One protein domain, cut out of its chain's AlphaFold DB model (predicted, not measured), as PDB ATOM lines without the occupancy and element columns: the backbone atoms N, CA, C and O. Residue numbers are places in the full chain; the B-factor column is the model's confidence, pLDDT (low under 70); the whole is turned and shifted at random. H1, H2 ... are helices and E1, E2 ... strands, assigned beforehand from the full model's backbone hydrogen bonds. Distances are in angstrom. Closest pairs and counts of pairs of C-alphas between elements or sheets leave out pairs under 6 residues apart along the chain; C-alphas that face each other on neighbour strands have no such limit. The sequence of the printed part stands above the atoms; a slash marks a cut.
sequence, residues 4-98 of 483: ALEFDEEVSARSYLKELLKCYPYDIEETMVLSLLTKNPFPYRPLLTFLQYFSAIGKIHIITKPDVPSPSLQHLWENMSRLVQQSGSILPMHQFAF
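This is residues 4 to 98 of the 483 residues of an uncharacterized protein of Erysipelotrichaceae bacterium 5_2_54FAA (UniProt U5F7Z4). Four helices pack crosswise in a cluster, in which H4 touches H1, H2 and H3, and a small ribbon of two parallel strands, E1 and E2, lies at one end of the longest axis. After H4, residues 86 to 98 loop back toward the ribbon with no named element. The printed part has 95 residues, in the order E1 H1 H2 H3 E2 H4, and is mostly helix. It is compact, with a radius of gyration of the C-alphas of 12.8 A and spans of 38 by 29 by 25 A.

E1, residues 5 to 8, and E2, residues 59 to 63, are parallel neighbours at 16 degrees; N 7 and O 60 are 2.9 A apart, within hydrogen-bond range. Between them come H1, residues 13 to 23, H2, residues 30 to 38, and H3, residues 45 to 55: a strand-helix-strand unit, two parallel neighbour strands with helices between. H1 touches H2 at a steep tilt of 45 degrees, opposite ways, closest at the C-alphas of Leu 21 and Glu 30, 7.2 A. H4, residues 71 to 85, is the hub. Its residues 72 to 76 touch H1, closest at the C-alphas of Leu 73 and Ala 13, 4.3 A. Its residues 76 to 80 touch H2, about perpendicular at 89 degrees, closest at the C-alphas of Asn 79 and Leu 37, 6.3 A. Its residues 80 to 84 touch H3, closest at the C-alphas of Val 84 and Leu 48, 6.4 A. In H1, H2, H3 and H4 every O i to N i+4 pair is within hydrogen-bond range.

E1 begins at C-alpha 5 (37.586, -46.503, -29.510) and is 10.1 A long; H1 is 15.9 A, H2 12.0 A, H3 15.2 A and E2 13.0 A. H4, 21.0 A, ends at C-alpha 85 (23.305, -34.861, -17.495).

The C-alphas farthest apart, of Arg 45 and Lys 65, are 38.2 A apart. The printed part has no cut and no long link. Residues 86 to 94 have pLDDT under 70.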
ATOM      1  N   ALA A   4      39.882 -48.881 -25.856       81.12
ATOM      2  CA  ALA A   4      39.570 -47.574 -26.423       81.12
ATOM      3  C   ALA A   4      38.762 -47.739 -27.721       81.12
ATOM      4  O   ALA A   4      38.732 -48.825 -28.305       81.12
ATOM      5  N   LEU A   5      38.130 -46.654 -28.164       87.81
ATOM      6  CA  LEU A   5      37.586 -46.503 -29.510       87.81
ATOM      7  C   LEU A   5      38.567 -45.721 -30.374       87.81
ATOM      8  O   LEU A   5      39.091 -44.694 -29.943       87.81
ATOM      9  N   GLU A   6      38.768 -46.192 -31.596       88.88
ATOM     10  CA  GLU A   6      39.648 -45.575 -32.580       88.88
ATOM     11  C   GLU A   6      38.809 -44.954 -33.691       88.88
ATOM     12  O   GLU A   6      37.858 -45.561 -34.183       88.88
ATOM     13  N   PHE A   7      39.172 -43.741 -34.089       89.50
ATOM     14  CA  PHE A   7      38.550 -43.044 -35.202       89.50
ATOM     15  C   PHE A   7      39.648 -42.588 -36.153       89.50
ATOM     16  O   PHE A   7      40.473 -41.765 -35.770       89.50
ATOM     17  N   ASP A   8      39.675 -43.118 -37.372       86.75
ATOM     18  CA  ASP A   8      40.604 -42.678 -38.413       86.75
ATOM     19  C   ASP A   8      39.983 -41.529 -39.247       86.75
ATOM     20  O   ASP A   8      38.776 -41.520 -39.498       86.75
ATOM     21  N   GLU A   9      40.824 -40.599 -39.722       84.44
ATOM     22  CA  GLU A   9      40.491 -39.532 -40.696       84.44
ATOM     23  C   GLU A   9      39.488 -38.456 -40.210       84.44
ATOM     24  O   GLU A   9      39.272 -38.288 -39.011       84.44
ATOM     25  N   GLU A  10      38.932 -37.642 -41.121       78.31
ATOM     26  CA  GLU A  10      37.932 -36.612 -40.792       78.31
ATOM     27  C   GLU A  10      36.617 -37.265 -40.334       78.31
ATOM     28  O   GLU A  10      35.943 -37.989 -41.076       78.31
ATOM     29  N   VAL A  11      36.214 -36.986 -39.092       83.69
ATOM     30  CA  VAL A  11      35.048 -37.622 -38.475       83.69
ATOM     31  C   VAL A  11      33.823 -36.711 -38.573       83.69
ATOM     32  O   VAL A  11      33.738 -35.645 -37.964       83.69
ATOM     33  N   SER A  12      32.811 -37.160 -39.311       87.75
ATOM     34  CA  SER A  12      31.476 -36.556 -39.298       87.75
ATOM     35  C   SER A  12      30.654 -37.041 -38.096       87.75
ATOM     36  O   SER A  12      30.861 -38.146 -37.593       87.75
ATOM     37  N   ALA A  13      29.625 -36.287 -37.693       86.06
ATOM     38  CA  ALA A  13      28.676 -36.729 -36.660       86.06
ATOM     39  C   ALA A  13      28.068 -38.117 -36.955       86.06
ATOM     40  O   ALA A  13      27.874 -38.936 -36.058       86.06
ATOM     41  N   ARG A  14      27.794 -38.411 -38.234       86.19
ATOM     42  CA  ARG A  14      27.218 -39.693 -38.654       86.19
ATOM     43  C   ARG A  14      28.230 -40.834 -38.587       86.19
ATOM     44  O   ARG A  14      27.864 -41.917 -38.141       86.19
ATOM     45  N   SER A  15      29.464 -40.622 -39.047       88.31
ATOM     46  CA  SER A  15      30.506 -41.657 -38.977       88.31
ATOM     47  C   SER A  15      30.901 -41.946 -37.532       88.31
ATOM     48  O   SER A  15      31.015 -43.116 -37.179       88.31
ATOM     49  N   TYR A  16      30.968 -40.917 -36.682       90.44
ATOM     50  CA  TYR A  16      31.170 -41.071 -35.242       90.44
ATOM     51  C   TYR A  16      30.123 -42.003 -34.612       90.44
ATOM     52  O   TYR A  16      30.474 -43.004 -33.992       90.44
ATOM     53  N   LEU A  17      28.828 -41.734 -34.830       88.38
ATOM     54  CA  LEU A  17      27.749 -42.570 -34.284       88.38
ATOM     55  C   LEU A  17      27.763 -43.995 -34.821       88.38
ATOM     56  O   LEU A  17      27.499 -44.927 -34.065       88.38
ATOM     57  N   LYS A  18      28.066 -44.176 -36.108       88.44
ATOM     58  CA  LYS A  18      28.183 -45.512 -36.697       88.44
ATOM     59  C   LYS A  18      29.258 -46.338 -36.009       88.44
ATOM     60  O   LYS A  18      29.028 -47.515 -35.765       88.44
ATOM     61  N   GLU A  19      30.398 -45.736 -35.687       89.25
ATOM     62  CA  GLU A  19      31.470 -46.452 -35.002       89.25
ATOM     63  C   GLU A  19      31.080 -46.820 -33.568       89.25
ATOM     64  O   GLU A  19      31.253 -47.967 -33.162       89.25
ATOM     65  N   LEU A  20      30.417 -45.909 -32.842       90.50
ATOM     66  CA  LEU A  20      29.846 -46.242 -31.533       90.50
ATOM     67  C   LEU A  20      28.873 -47.425 -31.624       90.50
ATOM     68  O   LEU A  20      28.954 -48.359 -30.835       90.50
ATOM     69  N   LEU A  21      27.967 -47.418 -32.603       89.06
ATOM     70  CA  LEU A  21      26.977 -48.483 -32.775       89.06
ATOM     71  C   LEU A  21      27.618 -49.841 -33.077       89.06
ATOM     72  O   LEU A  21      27.189 -50.840 -32.509       89.06
ATOM     73  N   LYS A  22      28.667 -49.889 -33.910       87.88
ATOM     74  CA  LYS A  22      29.409 -51.134 -34.188       87.88
ATOM     75  C   LYS A  22      30.044 -51.731 -32.935       87.88
ATOM     76  O   LYS A  22      30.136 -52.948 -32.812       87.88
ATOM     77  N   CYS A  23      30.517 -50.877 -32.031       87.25
ATOM     78  CA  CYS A  23      31.210 -51.290 -30.815       87.25
ATOM     79  C   CYS A  23      30.269 -51.539 -29.629       87.25
ATOM     80  O   CYS A  23      30.731 -51.943 -28.560       87.25
ATOM     81  N   TYR A  24      28.968 -51.286 -29.781       89.62
ATOM     82  CA  TYR A  24      27.997 -51.476 -28.713       89.62
ATOM     83  C   TYR A  24      27.588 -52.957 -28.621       89.62
ATOM     84  O   TYR A  24      27.146 -53.527 -29.614       89.62
ATOM     85  N   PRO A  25      27.711 -53.610 -27.450       85.56
ATOM     86  CA  PRO A  25      27.474 -55.051 -27.326       85.56
ATOM     87  C   PRO A  25      25.988 -55.450 -27.287       85.56
ATOM     88  O   PRO A  25      25.693 -56.639 -27.177       85.56
ATOM     89  N   TYR A  26      25.061 -54.489 -27.330       86.12
ATOM     90  CA  TYR A  26      23.617 -54.726 -27.248       86.12
ATOM     91  C   TYR A  26      22.897 -54.175 -28.483       86.12
ATOM     92  O   TYR A  26      23.378 -53.248 -29.130       86.12
ATOM     93  N   ASP A  27      21.704 -54.690 -28.774       82.50
ATOM     94  CA  ASP A  27      20.916 -54.228 -29.916       82.50
ATOM     95  C   ASP A  27      20.288 -52.852 -29.661       82.50
ATOM     96  O   ASP A  27      19.590 -52.626 -28.667       82.50
ATOM     97  N   ILE A  28      20.508 -51.926 -30.593       83.69
ATOM     98  CA  ILE A  28      19.843 -50.624 -30.628       83.69
ATOM     99  C   ILE A  28      19.700 -50.159 -32.084       83.69
ATOM    100  O   ILE A  28      20.630 -50.266 -32.880       83.69
ATOM    101  N   GLU A  29      18.519 -49.667 -32.460       83.56
ATOM    102  CA  GLU A  29      18.227 -49.303 -33.852       83.56
ATOM    103  C   GLU A  29      18.973 -48.013 -34.267       83.56
ATOM    104  O   GLU A  29      18.772 -46.952 -33.669       83.56
ATOM    105  N   GLU A  30      19.819 -48.076 -35.308       81.69
ATOM    106  CA  GLU A  30      20.642 -46.941 -35.784       81.69
ATOM    107  C   GLU A  30      19.791 -45.705 -36.122       81.69
ATOM    108  O   GLU A  30      20.119 -44.580 -35.739       81.69
ATOM    109  N   THR A  31      18.676 -45.903 -36.827       79.69
ATOM    110  CA  THR A  31      17.728 -44.851 -37.238       79.69
ATOM    111  C   THR A  31      17.111 -44.142 -36.033       79.69
ATOM    112  O   THR A  31      16.978 -42.913 -36.043       79.69
ATOM    113  N   MET A  32      16.782 -44.895 -34.980       80.69
ATOM    114  CA  MET A  32      16.262 -44.374 -33.721       80.69
ATOM    115  C   MET A  32      17.328 -43.543 -33.002       80.69
ATOM    116  O   MET A  32      17.046 -42.410 -32.616       80.69
ATOM    117  N   VAL A  33      18.557 -44.054 -32.872       81.62
ATOM    118  CA  VAL A  33      19.671 -43.332 -32.227       81.62
ATOM    119  C   VAL A  33      19.985 -42.034 -32.966       81.62
ATOM    120  O   VAL A  33      20.064 -40.975 -32.344       81.62
ATOM    121  N   LEU A  34      20.081 -42.081 -34.298       77.69
ATOM    122  CA  LEU A  34      20.293 -40.894 -35.125       77.69
ATOM    123  C   LEU A  34      19.168 -39.869 -34.935       77.69
ATOM    124  O   LEU A  34      19.450 -38.694 -34.713       77.69
ATOM    125  N   SER A  35      17.901 -40.293 -34.991       78.50
ATOM    126  CA  SER A  35      16.741 -39.404 -34.830       78.50
ATOM    127  C   SER A  35      16.710 -38.733 -33.452       78.50
ATOM    128  O   SER A  35      16.557 -37.512 -33.356       78.50
ATOM    129  N   LEU A  36      16.913 -39.520 -32.394       78.19
ATOM    130  CA  LEU A  36      16.861 -39.037 -31.018       78.19
ATOM    131  C   LEU A  36      18.055 -38.150 -30.661       78.19
ATOM    132  O   LEU A  36      17.893 -37.250 -29.857       78.19
ATOM    133  N   LEU A  37      19.238 -38.340 -31.248       80.06
ATOM    134  CA  LEU A  37      20.404 -37.500 -30.931       80.06
ATOM    135  C   LEU A  37      20.508 -36.227 -31.781       80.06
ATOM    136  O   LEU A  37      21.117 -35.250 -31.342       80.06
ATOM    137  N   THR A  38      19.932 -36.222 -32.989       72.50
ATOM    138  CA  THR A  38      20.110 -35.115 -33.950       72.50
ATOM    139  C   THR A  38      18.857 -34.280 -34.201       72.50
ATOM    140  O   THR A  38      18.993 -33.096 -34.494       72.50
ATOM    141  N   LYS A  39      17.647 -34.854 -34.097       72.50
ATOM    142  CA  LYS A  39      16.389 -34.147 -34.410       72.50
ATOM    143  C   LYS A  39      15.615 -33.744 -33.160       72.50
ATOM    144  O   LYS A  39      15.267 -32.580 -33.025       72.50
ATOM    145  N   ASN A  40      15.346 -34.702 -32.271       73.06
ATOM    146  CA  ASN A  40      14.576 -34.492 -31.040       73.06
ATOM    147  C   ASN A  40      15.254 -35.205 -29.855       73.06
ATOM    148  O   ASN A  40      14.891 -36.348 -29.562       73.06
ATOM    149  N   PRO A  41      16.215 -34.551 -29.172       71.81
ATOM    150  CA  PRO A  41      16.843 -35.057 -27.950       71.81
ATOM    151  C   PRO A  41      15.803 -35.446 -26.903       71.81
ATOM    152  O   PRO A  41      15.149 -34.584 -26.318       71.81
ATOM    153  N   PHE A  42      15.652 -36.750 -26.660       74.75
ATOM    154  CA  PHE A  42      14.720 -37.283 -25.669       74.75
ATOM    155  C   PHE A  42      15.390 -38.368 -24.809       74.75
ATOM    156  O   PHE A  42      16.037 -39.264 -25.364       74.75
ATOM    157  N   PRO A  43      15.238 -38.335 -23.470       74.12
ATOM    158  CA  PRO A  43      15.838 -39.309 -22.560       74.12
ATOM    159  C   PRO A  43      15.093 -40.653 -22.616       74.12
ATOM    160  O   PRO A  43      14.296 -41.005 -21.748       74.12
ATOM    161  N   TYR A  44      15.354 -41.427 -23.667       82.06
ATOM    162  CA  TYR A  44      14.883 -42.802 -23.811       82.06
ATOM    163  C   TYR A  44      15.825 -43.764 -23.075       82.06
ATOM    164  O   TYR A  44      17.039 -43.694 -23.245       82.06
ATOM    165  N   ARG A  45      15.298 -44.680 -22.254       83.69
ATOM    166  CA  ARG A  45      16.122 -45.507 -21.349       83.69
ATOM    167  C   ARG A  45      17.219 -46.323 -22.067       83.69
ATOM    168  O   ARG A  45      18.363 -46.221 -21.633       83.69
ATOM    169  N   PRO A  46      16.945 -47.048 -23.170       85.62
ATOM    170  CA  PRO A  46      17.998 -47.693 -23.963       85.62
ATOM    171  C   PRO A  46      19.052 -46.728 -24.516       85.62
ATOM    172  O   PRO A  46      20.233 -47.063 -24.527       85.62
ATOM    173  N   LEU A  47      18.651 -45.516 -24.918       86.62
ATOM    174  CA  LEU A  47      19.588 -44.485 -25.365       86.62
ATOM    175  C   LEU A  47      20.478 -44.008 -24.210       86.62
ATOM    176  O   LEU A  47      21.679 -43.861 -24.394       86.62
ATOM    177  N   LEU A  48      19.928 -43.814 -23.009       86.50
ATOM    178  CA  LEU A  48      20.722 -43.440 -21.835       86.50
ATOM    179  C   LEU A  48      21.736 -44.527 -21.465       86.50
ATOM    180  O   LEU A  48      22.884 -44.200 -21.190       86.50
ATOM    181  N   THR A  49      21.351 -45.806 -21.516       87.00
ATOM    182  CA  THR A  49      22.278 -46.926 -21.288       87.00
ATOM    183  C   THR A  49      23.382 -46.972 -22.347       87.00
ATOM    184  O   THR A  49      24.550 -47.128 -21.998       87.00
ATOM    185  N   PHE A  50      23.038 -46.755 -23.619       89.12
ATOM    186  CA  PHE A  50      24.007 -46.623 -24.710       89.12
ATOM    187  C   PHE A  50      25.001 -45.476 -24.459       89.12
ATOM    188  O   PHE A  50      26.212 -45.661 -24.553       89.12
ATOM    189  N   LEU A  51      24.507 -44.297 -24.075       88.81
ATOM    190  CA  LEU A  51      25.348 -43.132 -23.798       88.81
ATOM    191  C   LEU A  51      26.238 -43.334 -22.560       88.81
ATOM    192  O   LEU A  51      27.413 -42.979 -22.597       88.81
ATOM    193  N   GLN A  52      25.708 -43.933 -21.492       86.69
ATOM    194  CA  GLN A  52      26.467 -44.270 -20.279       86.69
ATOM    195  C   GLN A  52      27.570 -45.300 -20.548       86.69
ATOM    196  O   GLN A  52      28.642 -45.227 -19.953       86.69
ATOM    197  N   TYR A  53      27.335 -46.246 -21.463       87.25
ATOM    198  CA  TYR A  53      28.356 -47.204 -21.875       87.25
ATOM    199  C   TYR A  53      29.560 -46.491 -22.507       87.25
ATOM    200  O   TYR A  53      30.701 -46.729 -22.119       87.25
ATOM    201  N   PHE A  54      29.313 -45.555 -23.430       88.19
ATOM    202  CA  PHE A  54      30.384 -44.840 -24.130       88.19
ATOM    203  C   PHE A  54      30.978 -43.658 -23.365       88.19
ATOM    204  O   PHE A  54      32.068 -43.215 -23.722       88.19
ATOM    205  N   SER A  55      30.333 -43.144 -22.313       84.31
ATOM    206  CA  SER A  55      30.899 -42.047 -21.513       84.31
ATOM    207  C   SER A  55      32.147 -42.458 -20.727       84.31
ATOM    208  O   SER A  55      32.939 -41.596 -20.369       84.31
ATOM    209  N   ALA A  56      32.333 -43.756 -20.461       78.69
ATOM    210  CA  ALA A  56      33.476 -44.288 -19.715       78.69
ATOM    211  C   ALA A  56      34.587 -44.885 -20.605       78.69
ATOM    212  O   ALA A  56      35.621 -45.302 -20.087       78.69
ATOM    213  N   ILE A  57      34.374 -44.959 -21.924       84.44
ATOM    214  CA  ILE A  57      35.333 -45.542 -22.873       84.44
ATOM    215  C   ILE A  57      36.161 -44.423 -23.502       84.44
ATOM    216  O   ILE A  57      35.596 -43.468 -24.041       84.44
ATOM    217  N   GLY A  58      37.488 -44.569 -23.453       86.00
ATOM    218  CA  GLY A  58      38.419 -43.620 -24.059       86.00
ATOM    219  C   GLY A  58      38.300 -43.580 -25.583       86.00
ATOM    220  O   GLY A  58      38.070 -44.615 -26.212       86.00
ATOM    221  N   LYS A  59      38.448 -42.399 -26.180       90.12
ATOM    222  CA  LYS A  59      38.284 -42.163 -27.622       90.12
ATOM    223  C   LYS A  59      39.546 -41.532 -28.196       90.12
ATOM    224  O   LYS A  59      39.938 -40.444 -27.782       90.12
ATOM    225  N   ILE A  60      40.158 -42.205 -29.164       91.00
ATOM    226  CA  ILE A  60      41.394 -41.785 -29.826       91.00
ATOM    227  C   ILE A  60      41.075 -41.412 -31.271       91.00
ATOM    228  O   ILE A  60      40.510 -42.211 -32.017       91.00
ATOM    229  N   HIS A  61      41.466 -40.208 -31.672       92.56
ATOM    230  CA  HIS A  61      41.342 -39.727 -33.046       92.56
ATOM    231  C   HIS A  61      42.691 -39.795 -33.755       92.56
ATOM    232  O   HIS A  61      43.652 -39.173 -33.317       92.56
ATOM    233  N   ILE A  62      42.779 -40.558 -34.837       92.62
ATOM    234  CA  ILE A  62      44.002 -40.793 -35.600       92.62
ATOM    235  C   ILE A  62      43.919 -39.990 -36.896       92.62
ATOM    236  O   ILE A  62      43.072 -40.244 -37.756       92.62
ATOM    237  N   ILE A  63      44.815 -39.018 -37.051       92.94
ATOM    238  CA  ILE A  63      44.789 -38.061 -38.160       92.94
ATOM    239  C   ILE A  63      46.117 -38.015 -38.901       92.94
ATOM    240  O   ILE A  63      47.185 -38.133 -38.313       92.94
ATOM    241  N   THR A  64      46.071 -37.788 -40.211       89.50
ATOM    242  CA  THR A  64      47.285 -37.549 -41.017       89.50
ATOM    243  C   THR A  64      47.598 -36.063 -41.183       89.50
ATOM    244  O   THR A  64      48.743 -35.680 -41.432       89.50
ATOM    245  N   LYS A  65      46.586 -35.210 -41.027       83.69
ATOM    246  CA  LYS A  65      46.669 -33.752 -41.119       83.69
ATOM    247  C   LYS A  65      45.896 -33.135 -39.959       83.69
ATOM    248  O   LYS A  65      44.913 -33.746 -39.548       83.69
ATOM    249  N   PRO A  66      46.305 -31.956 -39.460       76.88
ATOM    250  CA  PRO A  66      45.522 -31.223 -38.474       76.88
ATOM    251  C   PRO A  66      44.101 -31.015 -38.998       76.88
ATOM    252  O   PRO A  66      43.929 -30.499 -40.103       76.88
ATOM    253  N   ASP A  67      43.115 -31.426 -38.211       76.75
ATOM    254  CA  ASP A  67      41.698 -31.264 -38.517       76.75
ATOM    255  C   ASP A  67      40.998 -30.588 -37.334       76.75
ATOM    256  O   ASP A  67      41.373 -30.781 -36.175       76.75
ATOM    257  N   VAL A  68      39.997 -29.764 -37.635       75.12
ATOM    258  CA  VAL A  68      39.148 -29.124 -36.631       75.12
ATOM    259  C   VAL A  68      37.812 -29.861 -36.631       75.12
ATOM    260  O   VAL A  68      37.142 -29.877 -37.666       75.12
ATOM    261  N   PRO A  69      37.365 -30.419 -35.487       79.94
ATOM    262  CA  PRO A  69      36.101 -31.140 -35.423       79.94
ATOM    263  C   PRO A  69      34.951 -30.322 -36.010       79.94
ATOM    264  O   PRO A  69      34.731 -29.175 -35.608       79.94
ATOM    265  N   SER A  70      34.196 -30.918 -36.938       84.62
ATOM    266  CA  SER A  70      33.103 -30.212 -37.612       84.62
ATOM    267  C   SER A  70      32.065 -29.669 -36.609       84.62
ATOM    268  O   SER A  70      31.766 -30.344 -35.616       84.62
ATOM    269  N   PRO A  71      31.416 -28.516 -36.880       84.88
ATOM    270  CA  PRO A  71      30.369 -27.978 -36.002       84.88
ATOM    271  C   PRO A  71      29.234 -28.977 -35.736       84.88
ATOM    272  O   PRO A  71      28.655 -29.012 -34.654       84.88
ATOM    273  N   SER A  72      28.943 -29.840 -36.717       86.25
ATOM    274  CA  SER A  72      27.936 -30.899 -36.586       86.25
ATOM    275  C   SER A  72      28.310 -31.964 -35.551       86.25
ATOM    276  O   SER A  72      27.445 -32.443 -34.820       86.25
ATOM    277  N   LEU A  73      29.595 -32.324 -35.471       88.12
ATOM    278  CA  LEU A  73      30.112 -33.301 -34.519       88.12
ATOM    279  C   LEU A  73      30.137 -32.711 -33.106       88.12
ATOM    280  O   LEU A  73      29.696 -33.364 -32.164       88.12
ATOM    281  N   GLN A  74      30.559 -31.451 -32.978       87.25
ATOM    282  CA  GLN A  74      30.507 -30.728 -31.708       87.25
ATOM    283  C   GLN A  74      29.072 -30.654 -31.168       87.25
ATOM    284  O   GLN A  74      28.822 -31.021 -30.021       87.25
ATOM    285  N   HIS A  75      28.110 -30.285 -32.018       87.00
ATOM    286  CA  HIS A  75      26.700 -30.230 -31.633       87.00
ATOM    287  C   HIS A  75      26.143 -31.599 -31.209       87.00
ATOM    288  O   HIS A  75      25.363 -31.696 -30.258       87.00
ATOM    289  N   LEU A  76      26.559 -32.677 -31.881       88.44
ATOM    290  CA  LEU A  76      26.200 -34.033 -31.475       88.44
ATOM    291  C   LEU A  76      26.722 -34.350 -30.066       88.44
ATOM    292  O   LEU A  76      25.956 -34.834 -29.232       88.44
ATOM    293  N   TRP A  77      27.999 -34.076 -29.791       89.50
ATOM    294  CA  TRP A  77      28.586 -34.308 -28.469       89.50
ATOM    295  C   TRP A  77      27.864 -33.520 -27.377       89.50
ATOM    296  O   TRP A  77      27.579 -34.079 -26.318       89.50
ATOM    297  N   GLU A  78      27.494 -32.266 -27.641       86.19
ATOM    298  CA  GLU A  78      26.682 -31.466 -26.721       86.19
ATOM    299  C   GLU A  78      25.332 -32.125 -26.422       86.19
ATOM    300  O   GLU A  78      24.943 -32.232 -25.258       86.19
ATOM    301  N   ASN A  79      24.617 -32.594 -27.450       86.75
ATOM    302  CA  ASN A  79      23.318 -33.247 -27.274       86.75
ATOM    303  C   ASN A  79      23.443 -34.546 -26.470       86.75
ATOM    304  O   ASN A  79      22.659 -34.777 -25.547       86.75
ATOM    305  N   MET A  80      24.455 -35.367 -26.767       87.88
ATOM    306  CA  MET A  80      24.751 -36.584 -26.009       87.88
ATOM    307  C   MET A  80      25.052 -36.258 -24.537       87.88
ATOM    308  O   MET A  80      24.486 -36.878 -23.635       87.88
ATOM    309  N   SER A  81      25.894 -35.251 -24.279       86.12
ATOM    310  CA  SER A  81      26.230 -34.796 -22.925       86.12
ATOM    311  C   SER A  81      24.999 -34.302 -22.162       86.12
ATOM    312  O   SER A  81      24.788 -34.719 -21.024       86.12
ATOM    313  N   ARG A  82      24.138 -33.486 -22.789       82.62
ATOM    314  CA  ARG A  82      22.893 -32.985 -22.174       82.62
ATOM    315  C   ARG A  82      21.962 -34.119 -21.740       82.62
ATOM    316  O   ARG A  82      21.407 -34.056 -20.647       82.62
ATOM    317  N   LEU A  83      21.803 -35.159 -22.562       83.81
ATOM    318  CA  LEU A  83      20.913 -36.284 -22.252       83.81
ATOM    319  C   LEU A  83      21.394 -37.105 -21.053       83.81
ATOM    320  O   LEU A  83      20.580 -37.495 -20.219       83.81
ATOM    321  N   VAL A  84      22.704 -37.327 -20.922       80.06
ATOM    322  CA  VAL A  84      23.266 -38.001 -19.739       80.06
ATOM    323  C   VAL A  84      23.122 -37.122 -18.490       80.06
ATOM    324  O   VAL A  84      22.754 -37.615 -17.425       80.06
ATOM    325  N   GLN A  85      23.343 -35.812 -18.614       76.44
ATOM    326  CA  GLN A  85      23.305 -34.861 -17.495       76.44
ATOM    327  C   GLN A  85      21.918 -34.652 -16.888       76.44
ATOM    328  O   GLN A  85      21.816 -34.402 -15.692       76.44
ATOM    329  N   GLN A  86      20.836 -34.811 -17.655       64.50
ATOM    330  CA  GLN A  86      19.475 -34.755 -17.098       64.50
ATOM    331  C   GLN A  86      19.232 -35.788 -15.974       64.50
ATOM    332  O   GLN A  86      18.231 -35.691 -15.268       64.50
ATOM    333  N   SER A  87      20.152 -36.742 -15.774       56.38
ATOM    334  CA  SER A  87      20.121 -37.743 -14.705       56.38
ATOM    335  C   SER A  87      21.109 -37.522 -13.536       56.38
ATOM    336  O   SER A  87      21.097 -38.330 -12.609       56.38
ATOM    337  N   GLY A  88      21.924 -36.451 -13.504       54.91
ATOM    338  CA  GLY A  88      22.879 -36.208 -12.403       54.91
ATOM    339  C   GLY A  88      23.584 -34.838 -12.402       54.91
ATOM    340  O   GLY A  88      23.732 -34.194 -13.436       54.91
ATOM    341  N   SER A  89      24.035 -34.385 -11.226       50.84
ATOM    342  CA  SER A  89      24.682 -33.076 -11.023       50.84
ATOM    343  C   SER A  89      26.219 -33.157 -11.113       50.84
ATOM    344  O   SER A  89      26.819 -33.925 -10.364       50.84
ATOM    345  N   ILE A  90      26.823 -32.259 -11.915       52.12
ATOM    346  CA  ILE A  90      28.264 -31.910 -12.098       52.12
ATOM    347  C   ILE A  90      28.932 -32.485 -13.377       52.12
ATOM    348  O   ILE A  90      28.821 -33.664 -13.696       52.12
ATOM    349  N   LEU A  91      29.602 -31.591 -14.127       52.44
ATOM    350  CA  LEU A  91      30.048 -31.697 -15.530       52.44
ATOM    351  C   LEU A  91      31.415 -32.380 -15.736       52.44
ATOM    352  O   LEU A  91      32.385 -32.024 -15.069       52.44
ATOM    353  N   PRO A  92      31.532 -33.158 -16.826       55.44
ATOM    354  CA  PRO A  92      32.510 -32.872 -17.880       55.44
ATOM    355  C   PRO A  92      31.769 -32.551 -19.188       55.44
ATOM    356  O   PRO A  92      31.039 -33.390 -19.714       55.44
ATOM    357  N   MET A  93      31.935 -31.343 -19.746       52.78
ATOM    358  CA  MET A  93      31.218 -30.930 -20.971       52.78
ATOM    359  C   MET A  93      31.550 -31.791 -22.210       52.78
ATOM    360  O   MET A  93      30.790 -31.790 -23.177       52.78
ATOM    361  N   HIS A  94      32.631 -32.574 -22.168       68.38
ATOM    362  CA  HIS A  94      33.217 -33.225 -23.342       68.38
ATOM    363  C   HIS A  94      33.470 -34.736 -23.175       68.38
ATOM    364  O   HIS A  94      34.350 -35.275 -23.827       68.38
ATOM    365  N   GLN A  95      32.687 -35.458 -22.364       78.12
ATOM    366  CA  GLN A  95      32.850 -36.921 -22.166       78.12
ATOM    367  C   GLN A  95      32.694 -37.775 -23.447       78.12
ATOM    368  O   GLN A  95      33.070 -38.949 -23.497       78.12
ATOM    369  N   PHE A  96      32.092 -37.194 -24.488       86.88
ATOM    370  CA  PHE A  96      31.935 -37.813 -25.802       86.88
ATOM    371  C   PHE A  96      32.905 -37.268 -26.851       86.88
ATOM    372  O   PHE A  96      32.933 -37.812 -27.948       86.88
ATOM    373  N   ALA A  97      33.679 -36.228 -26.538       88.69
ATOM    374  CA  ALA A  97      34.738 -35.769 -27.425       88.69
ATOM    375  C   ALA A  97      35.922 -36.746 -27.394       88.69
ATOM    376  O   ALA A  97      35.958 -37.673 -26.585       88.69
ATOM    377  N   PHE A  98      36.886 -36.539 -28.285       90.25
ATOM    378  CA  PHE A  98      38.123 -37.313 -28.273       90.25
ATOM    379  C   PHE A  98      38.952 -36.995 -27.028       90.25
ATOM    380  O   PHE A  98      39.130 -35.831 -26.682       90.25
TER     381      PHE A  98